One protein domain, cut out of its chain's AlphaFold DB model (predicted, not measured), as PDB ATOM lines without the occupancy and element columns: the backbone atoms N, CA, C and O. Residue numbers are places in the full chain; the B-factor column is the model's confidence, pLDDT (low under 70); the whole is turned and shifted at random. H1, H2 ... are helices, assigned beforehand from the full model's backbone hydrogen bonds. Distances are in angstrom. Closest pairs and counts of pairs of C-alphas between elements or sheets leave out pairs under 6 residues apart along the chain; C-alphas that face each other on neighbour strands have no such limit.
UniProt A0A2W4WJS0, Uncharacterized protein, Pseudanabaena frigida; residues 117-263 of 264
ATOM      1  N   ASN A 117     155.857 200.168 201.676       68.75
ATOM      2  CA  ASN A 117     156.703 199.598 202.722       68.75
ATOM      3  C   ASN A 117     155.971 198.577 203.610       68.75
ATOM      4  O   ASN A 117     156.590 198.006 204.506       68.75
ATOM      5  N   LEU A 118     154.666 198.355 203.397       70.31
ATOM      6  CA  LEU A 118     153.894 197.355 204.148       70.31
ATOM      7  C   LEU A 118     154.085 195.940 203.591       70.31
ATOM      8  O   LEU A 118     153.965 194.970 204.337       70.31
ATOM      9  N   ILE A 119     154.380 195.821 202.295       73.69
ATOM     10  CA  ILE A 119     154.568 194.544 201.607       73.69
ATOM     11  C   ILE A 119     156.019 194.474 201.142       73.69
ATOM     12  O   ILE A 119     156.393 195.082 200.143       73.69
ATOM     13  N   ASP A 120     156.846 193.719 201.865       86.19
ATOM     14  CA  ASP A 120     158.197 193.425 201.390       86.19
ATOM     15  C   ASP A 120     158.174 192.496 200.156       86.19
ATOM     16  O   ASP A 120     157.166 191.863 199.833       86.19
ATOM     17  N   GLU A 121     159.302 192.393 199.447       87.56
ATOM     18  CA  GLU A 121     159.404 191.584 198.220       87.56
ATOM     19  C   GLU A 121     159.020 190.113 198.427       87.56
ATOM     20  O   GLU A 121     158.528 189.456 197.507       87.56
ATOM     21  N   PHE A 122     159.219 189.593 199.637       92.06
ATOM     22  CA  PHE A 122     158.854 188.228 199.975       92.06
ATOM     23  C   PHE A 122     157.339 188.094 200.170       92.06
ATOM     24  O   PHE A 122     156.742 187.146 199.673       92.06
ATOM     25  N   ALA A 123     156.702 189.048 200.852       92.06
ATOM     26  CA  ALA A 123     155.250 189.108 200.996       92.06
ATOM     27  C   ALA A 123     154.554 189.273 199.632       92.06
ATOM     28  O   ALA A 123     153.489 188.695 199.400       92.06
ATOM     29  N   LEU A 124     155.186 189.985 198.691       92.12
ATOM     30  CA  LEU A 124     154.726 190.040 197.305       92.12
ATOM     31  C   LEU A 124     154.821 188.662 196.625       92.12
ATOM     32  O   LEU A 124     153.865 188.236 195.978       92.12
ATOM     33  N   ALA A 125     155.929 187.934 196.808       95.50
ATOM     34  CA  ALA A 125     156.083 186.570 196.295       95.50
ATOM     35  C   ALA A 125     155.011 185.611 196.850       95.50
ATOM     36  O   ALA A 125     154.382 184.884 196.077       95.50
ATOM     37  N   GLU A 126     154.759 185.661 198.162       96.56
ATOM     38  CA  GLU A 126     153.688 184.906 198.831       96.56
ATOM     39  C   GLU A 126     152.312 185.249 198.255       96.56
ATOM     40  O   GLU A 126     151.509 184.352 198.017       96.56
ATOM     41  N   SER A 127     152.048 186.526 197.966       95.56
ATOM     42  CA  SER A 127     150.768 186.968 197.398       95.56
ATOM     43  C   SER A 127     150.522 186.377 196.005       95.56
ATOM     44  O   SER A 127     149.430 185.881 195.731       95.56
ATOM     45  N   PHE A 128     151.541 186.352 195.138       97.75
ATOM     46  CA  PHE A 128     151.434 185.716 193.816       97.75
ATOM     47  C   PHE A 128     151.306 184.193 193.906       97.75
ATOM     48  O   PHE A 128     150.508 183.601 193.180       97.75
ATOM     49  N   LYS A 129     152.041 183.547 194.818       98.25
ATOM     50  CA  LYS A 129     151.873 182.111 195.074       98.25
ATOM     51  C   LYS A 129     150.449 181.814 195.551       98.25
ATOM     52  O   LYS A 129     149.819 180.905 195.022       98.25
ATOM     53  N   LEU A 130     149.940 182.584 196.514       98.06
ATOM     54  CA  LEU A 130     148.592 182.437 197.063       98.06
ATOM     55  C   LEU A 130     147.524 182.609 195.981       98.06
ATOM     56  O   LEU A 130     146.589 181.817 195.927       98.06
ATOM     57  N   ALA A 131     147.675 183.592 195.092       97.81
ATOM     58  CA  ALA A 131     146.786 183.745 193.944       97.81
ATOM     59  C   ALA A 131     146.812 182.499 193.038       97.81
ATOM     60  O   ALA A 131     145.756 182.009 192.642       97.81
ATOM     61  N   GLY A 132     148.000 181.949 192.764       97.12
ATOM     62  CA  GLY A 132     148.156 180.686 192.035       97.12
ATOM     63  C   GLY A 132     147.470 179.504 192.727       97.12
ATOM     64  O   GLY A 132     146.754 178.753 192.068       97.12
ATOM     65  N   ASP A 133     147.623 179.378 194.049       97.44
ATOM     66  CA  ASP A 133     146.966 178.338 194.848       97.44
ATOM     67  C   ASP A 133     145.438 178.477 194.794       97.44
ATOM     68  O   ASP A 133     144.754 177.489 194.556       97.44
ATOM     69  N   ILE A 134     144.891 179.684 194.990       96.31
ATOM     70  CA  ILE A 134     143.438 179.933 194.966       96.31
ATOM     71  C   ILE A 134     142.851 179.565 193.601       96.31
ATOM     72  O   ILE A 134     141.829 178.883 193.537       96.31
ATOM     73  N   LEU A 135     143.505 179.983 192.515       94.94
ATOM     74  CA  LEU A 135     143.071 179.650 191.158       94.94
ATOM     75  C   LEU A 135     143.143 178.141 190.899       94.94
ATOM     76  O   LEU A 135     142.226 177.580 190.307       94.94
ATOM     77  N   LEU A 136     144.201 177.474 191.363       94.12
ATOM     78  CA  LEU A 136     144.349 176.028 191.220       94.12
ATOM     79  C   LEU A 136     143.287 175.267 192.016       94.12
ATOM     80  O   LEU A 136     142.685 174.338 191.493       94.12
ATOM     81  N   GLU A 137     143.014 175.659 193.258       92.94
ATOM     82  CA  GLU A 137     141.963 175.020 194.053       92.94
ATOM     83  C   GLU A 137     140.583 175.232 193.434       92.94
ATOM     84  O   GLU A 137     139.805 174.283 193.356       92.94
ATOM     85  N   SER A 138     140.307 176.439 192.932       91.25
ATOM     86  CA  SER A 138     139.067 176.726 192.209       91.25
ATOM     87  C   SER A 138     138.938 175.887 190.934       91.25
ATOM     88  O   SER A 138     137.840 175.445 190.604       91.25
ATOM     89  N   SER A 139     140.042 175.640 190.216       89.12
ATOM     90  CA  SER A 139     140.021 174.805 189.008       89.12
ATOM     91  C   SER A 139     139.790 173.330 189.333       89.12
ATOM     92  O   SER A 139     139.130 172.634 188.566       89.12
ATOM     93  N   LEU A 140     140.308 172.847 190.467       87.88
ATOM     94  CA  LEU A 140     140.084 171.484 190.944       87.88
ATOM     95  C   LEU A 140     138.659 171.271 191.474       87.88
ATOM     96  O   LEU A 140     138.174 170.145 191.422       87.88
ATOM     97  N   SER A 141     137.997 172.313 191.989       86.12
ATOM     98  CA  SER A 141     136.646 172.205 192.553       86.12
ATOM     99  C   SER A 141     135.516 172.326 191.529       86.12
ATOM    100  O   SER A 141     134.426 171.828 191.797       86.12
ATOM    101  N   ASN A 142     135.751 172.992 190.392       78.62
ATOM    102  CA  ASN A 142     134.694 173.369 189.441       78.62
ATOM    103  C   ASN A 142     134.749 172.621 188.092       78.62
ATOM    104  O   ASN A 142     133.992 172.973 187.195       78.62
ATOM    105  N   ASP A 143     135.649 171.647 187.903       69.81
ATOM    106  CA  ASP A 143     135.952 170.996 186.605       69.81
ATOM    107  C   ASP A 143     136.363 171.973 185.464       69.81
ATOM    108  O   ASP A 143     136.556 171.575 184.313       69.81
ATOM    109  N   GLU A 144     136.585 173.259 185.769       65.69
ATOM    110  CA  GLU A 144     137.011 174.328 184.846       65.69
ATOM    111  C   GLU A 144     138.531 174.305 184.607       65.69
ATOM    112  O   GLU A 144     139.235 175.314 184.704       65.69
ATOM    113  N   HIS A 145     139.083 173.123 184.327       67.88
ATOM    114  CA  HIS A 145     140.529 172.927 184.374       67.88
ATOM    115  C   HIS A 145     141.290 173.781 183.363       67.88
ATOM    116  O   HIS A 145     142.357 174.262 183.708       67.88
ATOM    117  N   CYS A 146     140.776 173.980 182.145       69.06
ATOM    118  CA  CYS A 146     141.567 174.511 181.029       69.06
ATOM    119  C   CYS A 146     141.644 176.044 180.955       69.06
ATOM    120  O   CYS A 146     142.627 176.570 180.431       69.06
ATOM    121  N   GLU A 147     140.645 176.770 181.456       81.12
ATOM    122  CA  GLU A 147     140.513 178.216 181.198       81.12
ATOM    123  C   GLU A 147     141.511 179.059 182.001       81.12
ATOM    124  O   GLU A 147     141.961 180.112 181.545       81.12
ATOM    125  N   ILE A 148     141.915 178.566 183.174       88.62
ATOM    126  CA  ILE A 148     142.761 179.306 184.118       88.62
ATOM    127  C   ILE A 148     144.164 178.712 184.308       88.62
ATOM    128  O   ILE A 148     144.933 179.228 185.121       88.62
ATOM    129  N   LEU A 149     144.565 177.703 183.517       89.50
ATOM    130  CA  LEU A 149     145.913 177.105 183.606       89.50
ATOM    131  C   LEU A 149     147.026 178.113 183.347       89.50
ATOM    132  O   LEU A 149     147.996 178.162 184.098       89.50
ATOM    133  N   TYR A 150     146.900 178.924 182.298       92.00
ATOM    134  CA  TYR A 150     147.909 179.929 181.954       92.00
ATOM    135  C   TYR A 150     148.107 180.943 183.098       92.00
ATOM    136  O   TYR A 150     149.246 181.115 183.540       92.00
ATOM    137  N   PRO A 151     147.036 181.542 183.662       94.44
ATOM    138  CA  PRO A 151     147.126 182.337 184.886       94.44
ATOM    139  C   PRO A 151     147.757 181.610 186.082       94.44
ATOM    140  O   PRO A 151     148.603 182.201 186.753       94.44
ATOM    141  N   ILE A 152     147.397 180.350 186.362       95.81
ATOM    142  CA  ILE A 152     147.997 179.565 187.461       95.81
ATOM    143  C   ILE A 152     149.512 179.441 187.257       95.81
ATOM    144  O   ILE A 152     150.298 179.775 188.147       95.81
ATOM    145  N   MET A 153     149.930 179.016 186.061       96.00
ATOM    146  CA  MET A 153     151.340 178.812 185.732       96.00
ATOM    147  C   MET A 153     152.133 180.117 185.755       96.00
ATOM    148  O   MET A 153     153.253 180.137 186.266       96.00
ATOM    149  N   TYR A 154     151.548 181.218 185.273       96.38
ATOM    150  CA  TYR A 154     152.158 182.541 185.372       96.38
ATOM    151  C   TYR A 154     152.364 182.967 186.830       96.38
ATOM    152  O   TYR A 154     153.467 183.381 187.186       96.38
ATOM    153  N   ASN A 155     151.341 182.835 187.681       97.94
ATOM    154  CA  ASN A 155     151.428 183.189 189.100       97.94
ATOM    155  C   ASN A 155     152.524 182.388 189.818       97.94
ATOM    156  O   ASN A 155     153.363 182.970 190.508       97.94
ATOM    157  N   TYR A 156     152.592 181.071 189.594       98.25
ATOM    158  CA  TYR A 156     153.661 180.247 190.158       98.25
ATOM    159  C   TYR A 156     155.038 180.631 189.628       98.25
ATOM    160  O   TYR A 156     155.930 180.915 190.430       98.25
ATOM    161  N   ARG A 157     155.214 180.745 188.308       97.12
ATOM    162  CA  ARG A 157     156.485 181.171 187.706       97.12
ATOM    163  C   ARG A 157     156.935 182.530 188.247       97.12
ATOM    164  O   ARG A 157     158.113 182.721 188.548       97.12
ATOM    165  N   HIS A 158     156.012 183.481 188.371       96.81
ATOM    166  CA  HIS A 158     156.318 184.815 188.871       96.81
ATOM    167  C   HIS A 158     156.672 184.795 190.359       96.81
ATOM    168  O   HIS A 158     157.656 185.422 190.749       96.81
ATOM    169  N   SER A 159     155.959 184.012 191.172       97.75
ATOM    170  CA  SER A 159     156.311 183.831 192.584       97.75
ATOM    171  C   SER A 159     157.710 183.226 192.755       97.75
ATOM    172  O   SER A 159     158.463 183.717 193.589       97.75
ATOM    173  N   VAL A 160     158.125 182.257 191.920       97.75
ATOM    174  CA  VAL A 160     159.504 181.723 191.925       97.75
ATOM    175  C   VAL A 160     160.526 182.837 191.699       97.75
ATOM    176  O   VAL A 160     161.504 182.928 192.440       97.75
ATOM    177  N   GLU A 161     160.300 183.708 190.711       95.94
ATOM    178  CA  GLU A 161     161.184 184.849 190.448       95.94
ATOM    179  C   GLU A 161     161.263 185.796 191.652       95.94
ATOM    180  O   GLU A 161     162.360 186.173 192.067       95.94
ATOM    181  N   LEU A 162     160.111 186.172 192.212       94.81
ATOM    182  CA  LEU A 162     160.027 187.117 193.323       94.81
ATOM    183  C   LEU A 162     160.653 186.557 194.598       94.81
ATOM    184  O   LEU A 162     161.414 187.264 195.251       94.81
ATOM    185  N   TYR A 163     160.414 185.287 194.917       95.69
ATOM    186  CA  TYR A 163     161.061 184.627 196.046       95.69
ATOM    187  C   TYR A 163     162.581 184.660 195.917       95.69
ATOM    188  O   TYR A 163     163.266 185.038 196.866       95.69
ATOM    189  N   LEU A 164     163.113 184.278 194.749       93.94
ATOM    190  CA  LEU A 164     164.553 184.316 194.505       93.94
ATOM    191  C   LEU A 164     165.084 185.741 194.677       93.94
ATOM    192  O   LEU A 164     166.058 185.929 195.394       93.94
ATOM    193  N   LYS A 165     164.421 186.748 194.098       91.50
ATOM    194  CA  LYS A 165     164.806 188.161 194.249       91.50
ATOM    195  C   LYS A 165     164.772 188.630 195.708       91.50
ATOM    196  O   LYS A 165     165.707 189.299 196.133       91.50
ATOM    197  N   ALA A 166     163.771 188.218 196.480       91.31
ATOM    198  CA  ALA A 166     163.588 188.623 197.872       91.31
ATOM    199  C   ALA A 166     164.682 188.106 198.824       91.31
ATOM    200  O   ALA A 166     164.880 188.674 199.896       91.31
ATOM    201  N   VAL A 167     165.386 187.028 198.456       90.12
ATOM    202  CA  VAL A 167     166.524 186.488 199.223       90.12
ATOM    203  C   VAL A 167     167.879 186.864 198.618       90.12
ATOM    204  O   VAL A 167     168.915 186.382 199.078       90.12
ATOM    205  N   LEU A 168     167.915 187.686 197.570       88.19
ATOM    206  CA  LEU A 168     169.157 188.209 197.008       88.19
ATOM    207  C   LEU A 168     169.431 189.619 197.560       88.19
ATOM    208  O   LEU A 168     168.499 190.372 197.839       88.19
ATOM    209  N   PRO A 169     170.705 190.020 197.719       80.44
ATOM    210  CA  PRO A 169     171.045 191.377 198.130       80.44
ATOM    211  C   PRO A 169     170.482 192.423 197.156       80.44
ATOM    212  O   PRO A 169     170.634 192.288 195.943       80.44
ATOM    213  N   ALA A 170     169.923 193.511 197.692       68.19
ATOM    214  CA  ALA A 170     169.202 194.557 196.952       68.19
ATOM    215  C   ALA A 170     169.999 195.289 195.843       68.19
ATOM    216  O   ALA A 170     169.428 196.089 195.110       68.19
ATOM    217  N   GLN A 171     171.309 195.042 195.714       54.97
ATOM    218  CA  GLN A 171     172.213 195.773 194.815       54.97
ATOM    219  C   GLN A 171     172.468 195.098 193.460       54.97
ATOM    220  O   GLN A 171     173.196 195.654 192.641       54.97
ATOM    221  N   LYS A 172     171.906 193.916 193.199       56.47
ATOM    222  CA  LYS A 172     172.106 193.232 191.916       56.47
ATOM    223  C   LYS A 172     170.953 193.518 190.959       56.47
ATOM    224  O   LYS A 172     169.791 193.457 191.351       56.47
ATOM    225  N   GLU A 173     171.284 193.856 189.712       55.44
ATOM    226  CA  GLU A 173     170.307 194.095 188.647       55.44
ATOM    227  C   GLU A 173     169.270 192.965 188.607       55.44
ATOM    228  O   GLU A 173     169.592 191.798 188.391       55.44
ATOM    229  N   LYS A 174     168.002 193.313 188.842       64.00
ATOM    230  CA  LYS A 174     166.908 192.348 188.993       64.00
ATOM    231  C   LYS A 174     166.442 191.805 187.640       64.00
ATOM    232  O   LYS A 174     165.305 192.045 187.235       64.00
ATOM    233  N   HIS A 175     167.275 191.045 186.937       75.75
ATOM    234  CA  HIS A 175     166.874 190.405 185.681       75.75
ATOM    235  C   HIS A 175     165.853 189.269 185.906       75.75
ATOM    236  O   HIS A 175     165.809 188.637 186.962       75.75
ATOM    237  N   HIS A 176     165.052 188.961 184.884       83.38
ATOM    238  CA  HIS A 176     164.009 187.919 184.923       83.38
ATOM    239  C   HIS A 176     164.540 186.485 184.736       83.38
ATOM    240  O   HIS A 176     163.779 185.517 184.774       83.38
ATOM    241  N   ASN A 177     165.849 186.326 184.517       91.06
ATOM    242  CA  ASN A 177     166.462 185.030 184.252       91.06
ATOM    243  C   ASN A 177     166.605 184.197 185.541       91.06
ATOM    244  O   ASN A 177     167.524 184.401 186.335       91.06
ATOM    245  N   LEU A 178     165.713 183.218 185.700       94.56
ATOM    246  CA  LEU A 178     165.676 182.308 186.845       94.56
ATOM    247  C   LEU A 178     166.968 181.496 187.054       94.56
ATOM    248  O   LEU A 178     167.353 181.267 188.199       94.56
ATOM    249  N   GLN A 179     167.673 181.089 185.991       93.56
ATOM    250  CA  GLN A 179     168.940 180.356 186.128       93.56
ATOM    251  C   GLN A 179     170.035 181.223 186.742       93.56
ATOM    252  O   GLN A 179     170.794 180.749 187.588       93.56
ATOM    253  N   ILE A 180     170.116 182.490 186.331       91.94
ATOM    254  CA  ILE A 180     171.090 183.414 186.909       91.94
ATOM    255  C   ILE A 180     170.719 183.692 188.370       91.94
ATOM    256  O   ILE A 180     171.575 183.531 189.233       91.94
ATOM    257  N   LEU A 181     169.445 183.974 188.675       92.44
ATOM    258  CA  LEU A 181     168.986 184.177 190.061       92.44
ATOM    259  C   LEU A 181     169.318 182.971 190.959       92.44
ATOM    260  O   LEU A 181     169.811 183.130 192.075       92.44
ATOM    261  N   PHE A 182     169.111 181.749 190.461       93.88
ATOM    262  CA  PHE A 182     169.471 180.535 191.192       93.88
ATOM    263  C   PHE A 182     170.980 180.370 191.376       93.88
ATOM    264  O   PHE A 182     171.426 179.955 192.446       93.88
ATOM    265  N   LYS A 183     171.782 180.687 190.352       92.06
ATOM    266  CA  LYS A 183     173.246 180.645 190.448       92.06
ATOM    267  C   LYS A 183     173.737 181.563 191.567       92.06
ATOM    268  O   LYS A 183     174.555 181.135 192.376       92.06
ATOM    269  N   GLU A 184     173.200 182.774 191.647       90.81
ATOM    270  CA  GLU A 184     173.556 183.739 192.689       90.81
ATOM    271  C   GLU A 184     173.129 183.282 194.082       90.81
ATOM    272  O   GLU A 184     173.914 183.362 195.028       90.81
ATOM    273  N   LEU A 185     171.919 182.731 194.208       91.00
ATOM    274  CA  LEU A 185     171.470 182.130 195.459       91.00
ATOM    275  C   LEU A 185     172.415 181.000 195.893       91.00
ATOM    276  O   LEU A 185     172.820 180.937 197.052       91.00
ATOM    277  N   ASN A 186     172.806 180.126 194.967       90.88
ATOM    278  CA  ASN A 186     173.717 179.019 195.245       90.88
ATOM    279  C   ASN A 186     175.103 179.507 195.704       90.88
ATOM    280  O   ASN A 186     175.693 178.919 196.606       90.88
ATOM    281  N   GLU A 187     175.622 180.592 195.128       89.19
ATOM    282  CA  GLU A 187     176.872 181.222 195.579       89.19
ATOM    283  C   GLU A 187     176.758 181.743 197.020       89.19
ATOM    284  O   GLU A 187     177.637 181.483 197.844       89.19
ATOM    285  N   ILE A 188     175.648 182.402 197.366       87.44
ATOM    286  CA  ILE A 188     175.388 182.887 198.732       87.44
ATOM    287  C   ILE A 188     175.278 181.725 199.724       87.44
ATOM    288  O   ILE A 188     175.858 181.775 200.810       87.44
ATOM    289  N   LEU A 189     174.544 180.671 199.362       88.75
ATOM    290  CA  LEU A 189     174.350 179.497 200.211       88.75
ATOM    291  C   LEU A 189     175.667 178.757 200.466       88.75
ATOM    292  O   LEU A 189     175.957 178.414 201.613       88.75
ATOM    293  N   LYS A 190     176.515 178.609 199.439       87.56
ATOM    294  CA  LYS A 190     177.869 178.054 199.589       87.56
ATOM    295  C   LYS A 190     178.716 178.863 200.567       87.56
ATOM    296  O   LYS A 190     179.351 178.274 201.436       87.56
ATOM    297  N   ASN A 191     178.676 180.194 200.482       85.31
ATOM    298  CA  ASN A 191     179.401 181.073 201.409       85.31
ATOM    299  C   ASN A 191     178.901 180.953 202.861       85.31
ATOM    300  O   ASN A 191     179.654 181.225 203.792       85.31
ATOM    301  N   LYS A 192     177.653 180.516 203.065       83.81
ATOM    302  CA  LYS A 192     177.061 180.222 204.381       83.81
ATOM    303  C   LYS A 192     177.218 178.754 204.811       83.81
ATOM    304  O   LYS A 192     176.521 178.314 205.721       83.81
ATOM    305  N   ASN A 193     178.115 177.989 204.182       82.31
ATOM    306  CA  ASN A 193     178.337 176.559 204.442       82.31
ATOM    307  C   ASN A 193     177.092 175.671 204.238       82.31
ATOM    308  O   ASN A 193     177.035 174.551 204.750       82.31
ATOM    309  N   VAL A 194     176.100 176.125 203.465       79.50
ATOM    310  CA  VAL A 194     175.006 175.269 202.995       79.50
ATOM    311  C   VAL A 194     175.517 174.518 201.771       79.50
ATOM    312  O   VAL A 194     175.687 175.087 200.693       79.50
ATOM    313  N   THR A 195     175.824 173.236 201.952       69.00
ATOM    314  CA  THR A 195     176.592 172.456 200.970       69.00
ATOM    315  C   THR A 195     175.739 171.724 199.940       69.00
ATOM    316  O   THR A 195     176.261 171.353 198.891       69.00
ATOM    317  N   VAL A 196     174.439 171.530 200.195       82.12
ATOM    318  CA  VAL A 196     173.554 170.770 199.300       82.12
ATOM    319  C   VAL A 196     172.202 171.462 199.154       82.12
ATOM    320  O   VAL A 196     171.452 171.599 200.118       82.12
ATOM    321  N   ILE A 197     171.880 171.860 197.922       88.94
ATOM    322  CA  ILE A 197     170.526 172.248 197.515       88.94
ATOM    323  C   ILE A 197     169.861 170.996 196.925       88.94
ATOM    324  O   ILE A 197     170.452 170.392 196.030       88.94
ATOM    325  N   PRO A 198     168.669 170.591 197.394       92.69
ATOM    326  CA  PRO A 198     167.976 169.429 196.848       92.69
ATOM    327  C   PRO A 198     167.678 169.555 195.348       92.69
ATOM    328  O   PRO A 198     167.293 170.628 194.879       92.69
ATOM    329  N   ASP A 199     167.752 168.442 194.614       95.06
ATOM    330  CA  ASP A 199     167.509 168.435 193.165       95.06
ATOM    331  C   ASP A 199     166.108 168.930 192.796       95.06
ATOM    332  O   ASP A 199     165.971 169.669 191.830       95.06
ATOM    333  N   TRP A 200     165.077 168.618 193.593       96.50
ATOM    334  CA  TRP A 200     163.711 169.099 193.338       96.50
ATOM    335  C   TRP A 200     163.634 170.632 193.276       96.50
ATOM    336  O   TRP A 200     162.894 171.181 192.466       96.50
ATOM    337  N   PHE A 201     164.420 171.323 194.108       96.81
ATOM    338  CA  PHE A 201     164.432 172.781 194.175       96.81
ATOM    339  C   PHE A 201     165.053 173.343 192.903       96.81
ATOM    340  O   PHE A 201     164.500 174.238 192.270       96.81
ATOM    341  N   LYS A 202     166.214 172.799 192.523       96.19
ATOM    342  CA  LYS A 202     166.906 173.179 191.293       96.19
ATOM    343  C   LYS A 202     166.025 172.894 190.078       96.19
ATOM    344  O   LYS A 202     165.852 173.776 189.246       96.19
ATOM    345  N   ASN A 203     165.457 171.697 189.988       97.00
ATOM    346  CA  ASN A 203     164.652 171.270 188.849       97.00
ATOM    347  C   ASN A 203     163.443 172.184 188.658       97.00
ATOM    348  O   ASN A 203     163.271 172.680 187.555       97.00
ATOM    349  N   LEU A 204     162.717 172.533 189.726       98.00
ATOM    350  CA  LEU A 204     161.597 173.477 189.649       98.00
ATOM    351  C   LEU A 204     162.005 174.814 189.002       98.00
ATOM    352  O   LEU A 204     161.336 175.305 188.096       98.00
ATOM    353  N   VAL A 205     163.122 175.402 189.444       97.69
ATOM    354  CA  VAL A 205     163.599 176.688 188.910       97.69
ATOM    355  C   VAL A 205     164.036 176.562 187.448       97.69
ATOM    356  O   VAL A 205     163.747 177.439 186.632       97.69
ATOM    357  N   TYR A 206     164.739 175.481 187.111       96.88
ATOM    358  CA  TYR A 206     165.230 175.247 185.754       96.88
ATOM    359  C   TYR A 206     164.104 174.897 184.783       96.88
ATOM    360  O   TYR A 206     164.155 175.360 183.651       96.88
ATOM    361  N   GLU A 207     163.087 174.151 185.209       96.56
ATOM    362  CA  GLU A 207     161.902 173.835 184.406       96.56
ATOM    363  C   GLU A 207     161.107 175.104 184.099       96.56
ATOM    364  O   GLU A 207     160.849 175.395 182.932       96.56
ATOM    365  N   PHE A 208     160.816 175.940 185.102       97.31
ATOM    366  CA  PHE A 208     160.183 177.236 184.838       97.31
ATOM    367  C   PHE A 208     161.018 178.116 183.905       97.31
ATOM    368  O   PHE A 208     160.457 178.811 183.061       97.31
ATOM    369  N   HIS A 209     162.348 178.083 184.013       96.44
ATOM    370  CA  HIS A 209     163.212 178.810 183.085       96.44
ATOM    371  C   HIS A 209     163.184 178.236 181.664       96.44
ATOM    372  O   HIS A 209     163.270 178.990 180.698       96.44
ATOM    373  N   ASP A 210     163.113 176.912 181.537       95.69
ATOM    374  CA  ASP A 210     163.128 176.212 180.256       95.69
ATOM    375  C   ASP A 210     161.889 176.549 179.425       95.69
ATOM    376  O   ASP A 210     162.005 176.867 178.240       95.69
ATOM    377  N   PHE A 211     160.725 176.539 180.079       94.56
ATOM    378  CA  PHE A 211     159.433 176.825 179.463       94.56
ATOM    379  C   PHE A 211     159.104 178.321 179.399       94.56
ATOM    380  O   PHE A 211     158.455 178.762 178.450       94.56
ATOM    381  N   ASP A 212     159.546 179.128 180.370       93.69
ATOM    382  CA  ASP A 212     159.246 180.563 180.433       93.69
ATOM    383  C   ASP A 212     160.452 181.442 180.847       93.69
ATOM    384  O   ASP A 212     160.465 182.100 181.900       93.69
ATOM    385  N   PRO A 213     161.488 181.504 179.993       91.12
ATOM    386  CA  PRO A 213     162.758 182.173 180.285       91.12
ATOM    387  C   PRO A 213     162.621 183.687 180.479       91.12
ATOM    388  O   PRO A 213     163.416 184.284 181.207       91.12
ATOM    389  N   ASN A 214     161.628 184.299 179.828       87.62
ATOM    390  CA  ASN A 214     161.441 185.749 179.755       87.62
ATOM    391  C   ASN A 214     160.170 186.224 180.476       87.62
ATOM    392  O   ASN A 214     159.817 187.397 180.363       87.62
ATOM    393  N   SER A 215     159.478 185.348 181.213       89.56
ATOM    394  CA  SER A 215     158.171 185.653 181.814       89.56
ATOM    395  C   SER A 215     157.072 185.928 180.778       89.56
ATOM    396  O   SER A 215     156.159 186.702 181.034       89.56
ATOM    397  N   THR A 216     157.165 185.421 179.554       90.88
ATOM    398  CA  THR A 216     156.257 185.755 178.442       90.88
ATOM    399  C   THR A 216     155.382 184.590 178.005       90.88
ATOM    400  O   THR A 216     154.266 184.828 177.546       90.88
ATOM    401  N   THR A 217     155.849 183.348 178.160       91.81
ATOM    402  CA  THR A 217     155.202 182.153 177.592       91.81
ATOM    403  C   THR A 217     153.777 181.970 178.105       91.81
ATOM    404  O   THR A 217     152.879 181.649 177.332       91.81
ATOM    405  N   PHE A 218     153.540 182.227 179.392       91.69
ATOM    406  CA  PHE A 218     152.214 182.066 179.995       91.69
ATOM    407  C   PHE A 218     151.311 183.308 179.868       91.69
ATOM    408  O   PHE A 218     150.197 183.304 180.384       91.69
ATOM    409  N   ARG A 219     151.775 184.371 179.194       89.38
ATOM    410  CA  ARG A 219     151.031 185.634 179.015       89.38
ATOM    411  C   ARG A 219     150.643 185.920 177.571       89.38
ATOM    412  O   ARG A 219     149.634 186.578 177.338       89.38
ATOM    413  N   PHE A 220     151.442 185.460 176.613       86.12
ATOM    414  CA  PHE A 220     151.260 185.773 175.200       86.12
ATOM    415  C   PHE A 220     151.105 184.493 174.380       86.12
ATOM    416  O   PHE A 220     151.912 183.571 174.482       86.12
ATOM    417  N   SER A 221     150.077 184.447 173.532       80.06
ATOM    418  CA  SER A 221     149.730 183.268 172.725       80.06
ATOM    419  C   SER A 221     150.682 183.012 171.550       80.06
ATOM    420  O   SER A 221     150.659 181.935 170.961       80.06
ATOM    421  N   GLU A 222     151.541 183.973 171.214       73.81
ATOM    422  CA  GLU A 222     152.308 184.000 169.961       73.81
ATOM    423  C   GLU A 222     153.362 182.887 169.836       73.81
ATOM    424  O   GLU A 222     153.726 182.496 168.728       73.81
ATOM    425  N   SER A 223     153.868 182.360 170.956       68.56
ATOM    426  CA  SER A 223     155.005 181.421 170.951       68.56
ATOM    427  C   SER A 223     154.608 179.948 171.119       68.56
ATOM    428  O   SER A 223     155.373 179.055 170.739       68.56
ATOM    429  N   GLY A 224     153.406 179.672 171.638       79.56
ATOM    430  CA  GLY A 224     153.039 178.343 172.139       79.56
ATOM    431  C   GLY A 224     153.956 177.865 173.279       79.56
ATOM    432  O   GLY A 224     154.844 178.590 173.726       79.56
ATOM    433  N   ILE A 225     153.749 176.633 173.754       87.00
ATOM    434  CA  ILE A 225     154.606 176.019 174.777       87.00
ATOM    435  C   ILE A 225     155.749 175.249 174.102       87.00
ATOM    436  O   ILE A 225     155.527 174.420 173.213       87.00
ATOM    437  N   PHE A 226     156.980 175.537 174.523       90.56
ATOM    438  CA  PHE A 226     158.204 174.958 173.980       90.56
ATOM    439  C   PHE A 226     159.224 174.731 175.097       90.56
ATOM    440  O   PHE A 226     159.487 175.637 175.885       90.56
ATOM    441  N   SER A 227     159.819 173.541 175.128       92.31
ATOM    442  CA  SER A 227     160.944 173.224 176.007       92.31
ATOM    443  C   SER A 227     162.249 173.490 175.264       92.31
ATOM    444  O   SER A 227     162.549 172.831 174.264       92.31
ATOM    445  N   LYS A 228     163.057 174.438 175.751       87.25
ATOM    446  CA  LYS A 228     164.363 174.740 175.141       87.25
ATOM    447  C   LYS A 228     165.357 173.592 175.295       87.25
ATOM    448  O   LYS A 228     166.189 173.395 174.414       87.25
ATOM    449  N   SER A 229     165.275 172.856 176.397       88.62
ATOM    450  CA  SER A 229     166.194 171.774 176.740       88.62
ATOM    451  C   SER A 229     165.989 170.531 175.878       88.62
ATOM    452  O   SER A 229     166.965 169.907 175.468       88.62
ATOM    453  N   THR A 230     164.737 170.189 175.570       90.69
ATOM    454  CA  THR A 230     164.402 169.009 174.757       90.69
ATOM    455  C   THR A 230     164.173 169.339 173.283       90.69
ATOM    456  O   THR A 230     164.229 168.445 172.443       90.69
ATOM    457  N   GLY A 231     163.912 170.607 172.952       89.88
ATOM    458  CA  GLY A 231     163.503 171.022 171.610       89.88
ATOM    459  C   GLY A 231     162.066 170.622 171.260       89.88
ATOM    460  O   GLY A 231     161.641 170.809 170.119       89.88
ATOM    461  N   ASN A 232     161.307 170.083 172.219       89.88
ATOM    462  CA  ASN A 232     159.929 169.667 171.998       89.88
ATOM    463  C   ASN A 232     158.983 170.871 172.006       89.88
ATOM    464  O   ASN A 232     159.051 171.746 172.874       89.88
ATOM    465  N   LYS A 233     158.049 170.865 171.055       89.31
ATOM    466  CA  LYS A 233     156.931 171.804 170.953       89.31
ATOM    467  C   LYS A 233     155.630 171.009 170.942       89.31
ATOM    468  O   LYS A 233     155.549 170.020 170.218       89.31
ATOM    469  N   GLY A 234     154.620 171.452 171.687       84.81
ATOM    470  CA  GLY A 234     153.307 170.806 171.690       84.81
ATOM    471  C   GLY A 234     152.684 170.728 173.077       84.81
ATOM    472  O   GLY A 234     152.751 171.685 173.846       84.81
ATOM    473  N   GLU A 235     152.056 169.593 173.356       87.81
ATOM    474  CA  GLU A 235     151.329 169.332 174.594       87.81
ATOM    475  C   GLU A 235     152.275 168.828 175.685       87.81
ATOM    476  O   GLU A 235     153.087 167.926 175.469       87.81
ATOM    477  N   PHE A 236     152.146 169.408 176.874       91.38
ATOM    478  CA  PHE A 236     152.874 168.994 178.065       91.38
ATOM    479  C   PHE A 236     151.866 168.740 179.180       91.38
ATOM    480  O   PHE A 236     150.967 169.547 179.414       91.38
ATOM    481  N   MET A 237     152.017 167.613 179.868       92.06
ATOM    482  CA  MET A 237     151.191 167.277 181.019       92.06
ATOM    483  C   MET A 237     151.756 167.953 182.268       92.06
ATOM    484  O   MET A 237     152.945 167.824 182.559       92.06
ATOM    485  N   ILE A 238     150.896 168.632 183.026       91.62
ATOM    486  CA  ILE A 238     151.234 169.227 184.321       91.62
ATOM    487  C   ILE A 238     150.301 168.617 185.363       91.62
ATOM    488  O   ILE A 238     149.085 168.763 185.275       91.62
ATOM    489  N   ASP A 239     150.869 167.939 186.356       93.50
ATOM    490  CA  ASP A 239     150.116 167.475 187.520       93.50
ATOM    491  C   ASP A 239     149.913 168.650 188.492       93.50
ATOM    492  O   ASP A 239     150.866 169.167 189.087       93.50
ATOM    493  N   LEU A 240     148.654 169.075 188.640       91.75
ATOM    494  CA  LEU A 240     148.265 170.227 189.455       91.75
ATOM    495  C   LEU A 240     148.552 170.023 190.951       91.75
ATOM    496  O   LEU A 240     149.006 170.946 191.632       91.75
ATOM    497  N   GLN A 241     148.357 168.812 191.474       92.69
ATOM    498  CA  GLN A 241     148.665 168.522 192.878       92.69
ATOM    499  C   GLN A 241     150.177 168.512 193.105       92.69
ATOM    500  O   GLN A 241     150.666 168.999 194.132       92.69
ATOM    501  N   HIS A 242     150.927 167.990 192.134       96.00
ATOM    502  CA  HIS A 242     152.379 167.963 192.182       96.00
ATOM    503  C   HIS A 242     152.976 169.373 192.194       96.00
ATOM    504  O   HIS A 242     153.758 169.692 193.095       96.00
ATOM    505  N   ILE A 243     152.575 170.242 191.259       96.44
ATOM    506  CA  ILE A 243     153.119 171.603 191.187       96.44
ATOM    507  C   ILE A 243     152.749 172.423 192.429       96.44
ATOM    508  O   ILE A 243     153.626 173.068 193.000       96.44
ATOM    509  N   LYS A 244     151.513 172.317 192.945       96.81
ATOM    510  CA  LYS A 244     151.103 172.983 194.198       96.81
ATOM    511  C   LYS A 244     152.007 172.588 195.371       96.81
ATOM    512  O   LYS A 244     152.437 173.422 196.177       96.81
ATOM    513  N   LYS A 245     152.326 171.294 195.467       97.81
ATOM    514  CA  LYS A 245     153.200 170.754 196.511       97.81
ATOM    515  C   LYS A 245     154.635 171.263 196.367       97.81
ATOM    516  O   LYS A 245     155.208 171.705 197.364       97.81
ATOM    517  N   LEU A 246     155.190 171.262 195.153       98.19
ATOM    518  CA  LEU A 246     156.521 171.816 194.878       98.19
ATOM    519  C   LEU A 246     156.598 173.308 195.213       98.19
ATOM    520  O   LEU A 246     157.533 173.729 195.889       98.19
ATOM    521  N   MET A 247     155.592 174.093 194.824       98.38
ATOM    522  CA  MET A 247     155.516 175.525 195.129       98.38
ATOM    523  C   MET A 247     155.435 175.798 196.634       98.38
ATOM    524  O   MET A 247     156.080 176.715 197.142       98.38
ATOM    525  N   SER A 248     154.708 174.959 197.376       98.19
ATOM    526  CA  SER A 248     154.658 175.028 198.841       98.19
ATOM    527  C   SER A 248     156.017 174.738 199.480       98.19
ATOM    528  O   SER A 248     156.455 175.469 200.369       98.19
ATOM    529  N   TRP A 249     156.719 173.702 199.015       98.19
ATOM    530  CA  TRP A 249     158.073 173.393 199.482       98.19
ATOM    531  C   TRP A 249     159.075 174.492 199.135       98.19
ATOM    532  O   TRP A 249     159.948 174.808 199.949       98.19
ATOM    533  N   PHE A 250     158.943 175.087 197.950       98.12
ATOM    534  CA  PHE A 250     159.799 176.168 197.487       98.12
ATOM    535  C   PHE A 250     159.668 177.405 198.381       98.12
ATOM    536  O   PHE A 250     160.663 177.814 198.978       98.12
ATOM    537  N   GLY A 251     158.452 177.925 198.583       97.12
ATOM    538  CA  GLY A 251     158.212 179.081 199.460       97.12
ATOM    539  C   GLY A 251     158.714 178.853 200.892       97.12
ATOM    540  O   GLY A 251     159.458 179.669 201.438       97.12
ATOM    541  N   GLN A 252     158.441 177.677 201.475       96.31
ATOM    542  CA  GLN A 252     158.947 177.314 202.808       96.31
ATOM    543  C   GLN A 252     160.480 177.273 202.878       96.31
ATOM    544  O   GLN A 252     161.070 177.675 203.883       96.31
ATOM    545  N   SER A 253     161.139 176.783 201.826       95.12
ATOM    546  CA  SER A 253     162.603 176.729 201.757       95.12
ATOM    547  C   SER A 253     163.206 178.131 201.678       95.12
ATOM    548  O   SER A 253     164.161 178.432 202.391       95.12
ATOM    549  N   LEU A 254     162.607 179.011 200.877       94.69
ATOM    550  CA  LEU A 254     163.011 180.409 200.724       94.69
ATOM    551  C   LEU A 254     162.812 181.200 202.018       94.69
ATOM    552  O   LEU A 254     163.699 181.957 202.403       94.69
ATOM    553  N   GLN A 255     161.721 180.956 202.748       93.94
ATOM    554  CA  GLN A 255     161.490 181.587 204.049       93.94
ATOM    555  C   GLN A 255     162.573 181.194 205.064       93.94
ATOM    556  O   GLN A 255     163.079 182.032 205.807       93.94
ATOM    557  N   ARG A 256     162.994 179.921 205.072       91.12
ATOM    558  CA  ARG A 256     164.111 179.462 205.916       91.12
ATOM    559  C   ARG A 256     165.428 180.129 205.527       91.12
ATOM    560  O   ARG A 256     166.162 180.571 206.406       91.12
ATOM    561  N   ILE A 257     165.712 180.231 204.229       89.94
ATOM    562  CA  ILE A 257     166.909 180.917 203.719       89.94
ATOM    563  C   ILE A 257     166.901 182.392 204.130       89.94
ATOM    564  O   ILE A 257     167.919 182.895 204.603       89.94
ATOM    565  N   ARG A 258     165.753 183.065 204.016       88.00
ATOM    566  CA  ARG A 258     165.570 184.451 204.449       88.00
ATOM    567  C   ARG A 258     165.930 184.628 205.926       88.00
ATOM    568  O   ARG A 258     166.696 185.526 206.261       88.00
ATOM    569  N   TYR A 259     165.465 183.742 206.808       85.25
ATOM    570  CA  TYR A 259     165.833 183.797 208.228       85.25
ATOM    571  C   TYR A 259     167.338 183.605 208.473       85.25
ATOM    572  O   TYR A 259     167.909 184.297 209.313       85.25
ATOM    573  N   LEU A 260     168.007 182.736 207.705       78.44
ATOM    574  CA  LEU A 260     169.465 182.560 207.779       78.44
ATOM    575  C   LEU A 260     170.254 183.802 207.328       78.44
ATOM    576  O   LEU A 260     171.451 183.896 207.606       78.44
ATOM    577  N   GLN A 261     169.639 184.731 206.594       68.12
ATOM    578  CA  GLN A 261     170.264 185.997 206.197       68.12
ATOM    579  C   GLN A 261     170.088 187.107 207.235       68.12
ATOM    580  O   GLN A 261     170.932 187.994 207.294       68.12
ATOM    581  N   ILE A 262     169.025 187.045 208.040       58.31
ATOM    582  CA  ILE A 262     168.704 188.036 209.079       58.31
ATOM    583  C   ILE A 262     169.407 187.704 210.409       58.31
ATOM    584  O   ILE A 262     169.633 188.597 211.223       58.31
ATOM    585  N   ALA A 263     169.761 186.437 210.641       46.50
ATOM    586  CA  ALA A 263     170.515 186.033 211.825       46.50
ATOM    587  C   ALA A 263     171.945 186.634 211.809       46.50
ATOM    588  O   ALA A 263     172.612 186.519 210.774       46.50
TER     589      ALA A 263
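Overview. This is residues 117 to 263 of the 264 residues of an uncharacterized protein of Pseudanabaena frigida (UniProt A0A2W4WJS0). Three long helices, H1, H2 and H5, lie side by side as a bundle, and a hairpin of two shorter helices, H3 and H4, covers the side of H2 and H5 away from H1. The 147 printed residues, with five named helices, H1 to H5, and no named strand, are all helix in class. The whole is compact, radius of gyration of the C-alphas 15.6 A, spanning 45 by 35 by 27 A.

Arrangement. H5, residues 240 to 262, touches H2, residues 149 to 166, the same way at a shallow tilt of 14 degrees; the closest C-alphas, of Leu 254 and Tyr 163, are 6.6 A apart. H1, residues 121 to 141, forms a hairpin with H2, closest C-alphas Ala 125 and Ser 159, 4.6 A. H3, residues 178 to 191, and H4, residues 199 to 211, form another, closest C-alphas Leu 178 and His 209, 5.7 A. Each helix has every O i to N i+4 pair within hydrogen-bond range.

Along the chain. H1 starts at C-alpha 121 (159.404, 191.584, 198.220) and is 30.4 A long; H5, 33.5 A, ends at C-alpha 262 (168.704, 188.036, 209.079).

Size, cuts and confidence. The printed part has no cut. The links H2 to H3 and H4 to H5 are long. Residues 170 to 174 are among those under 70 in pLDDT.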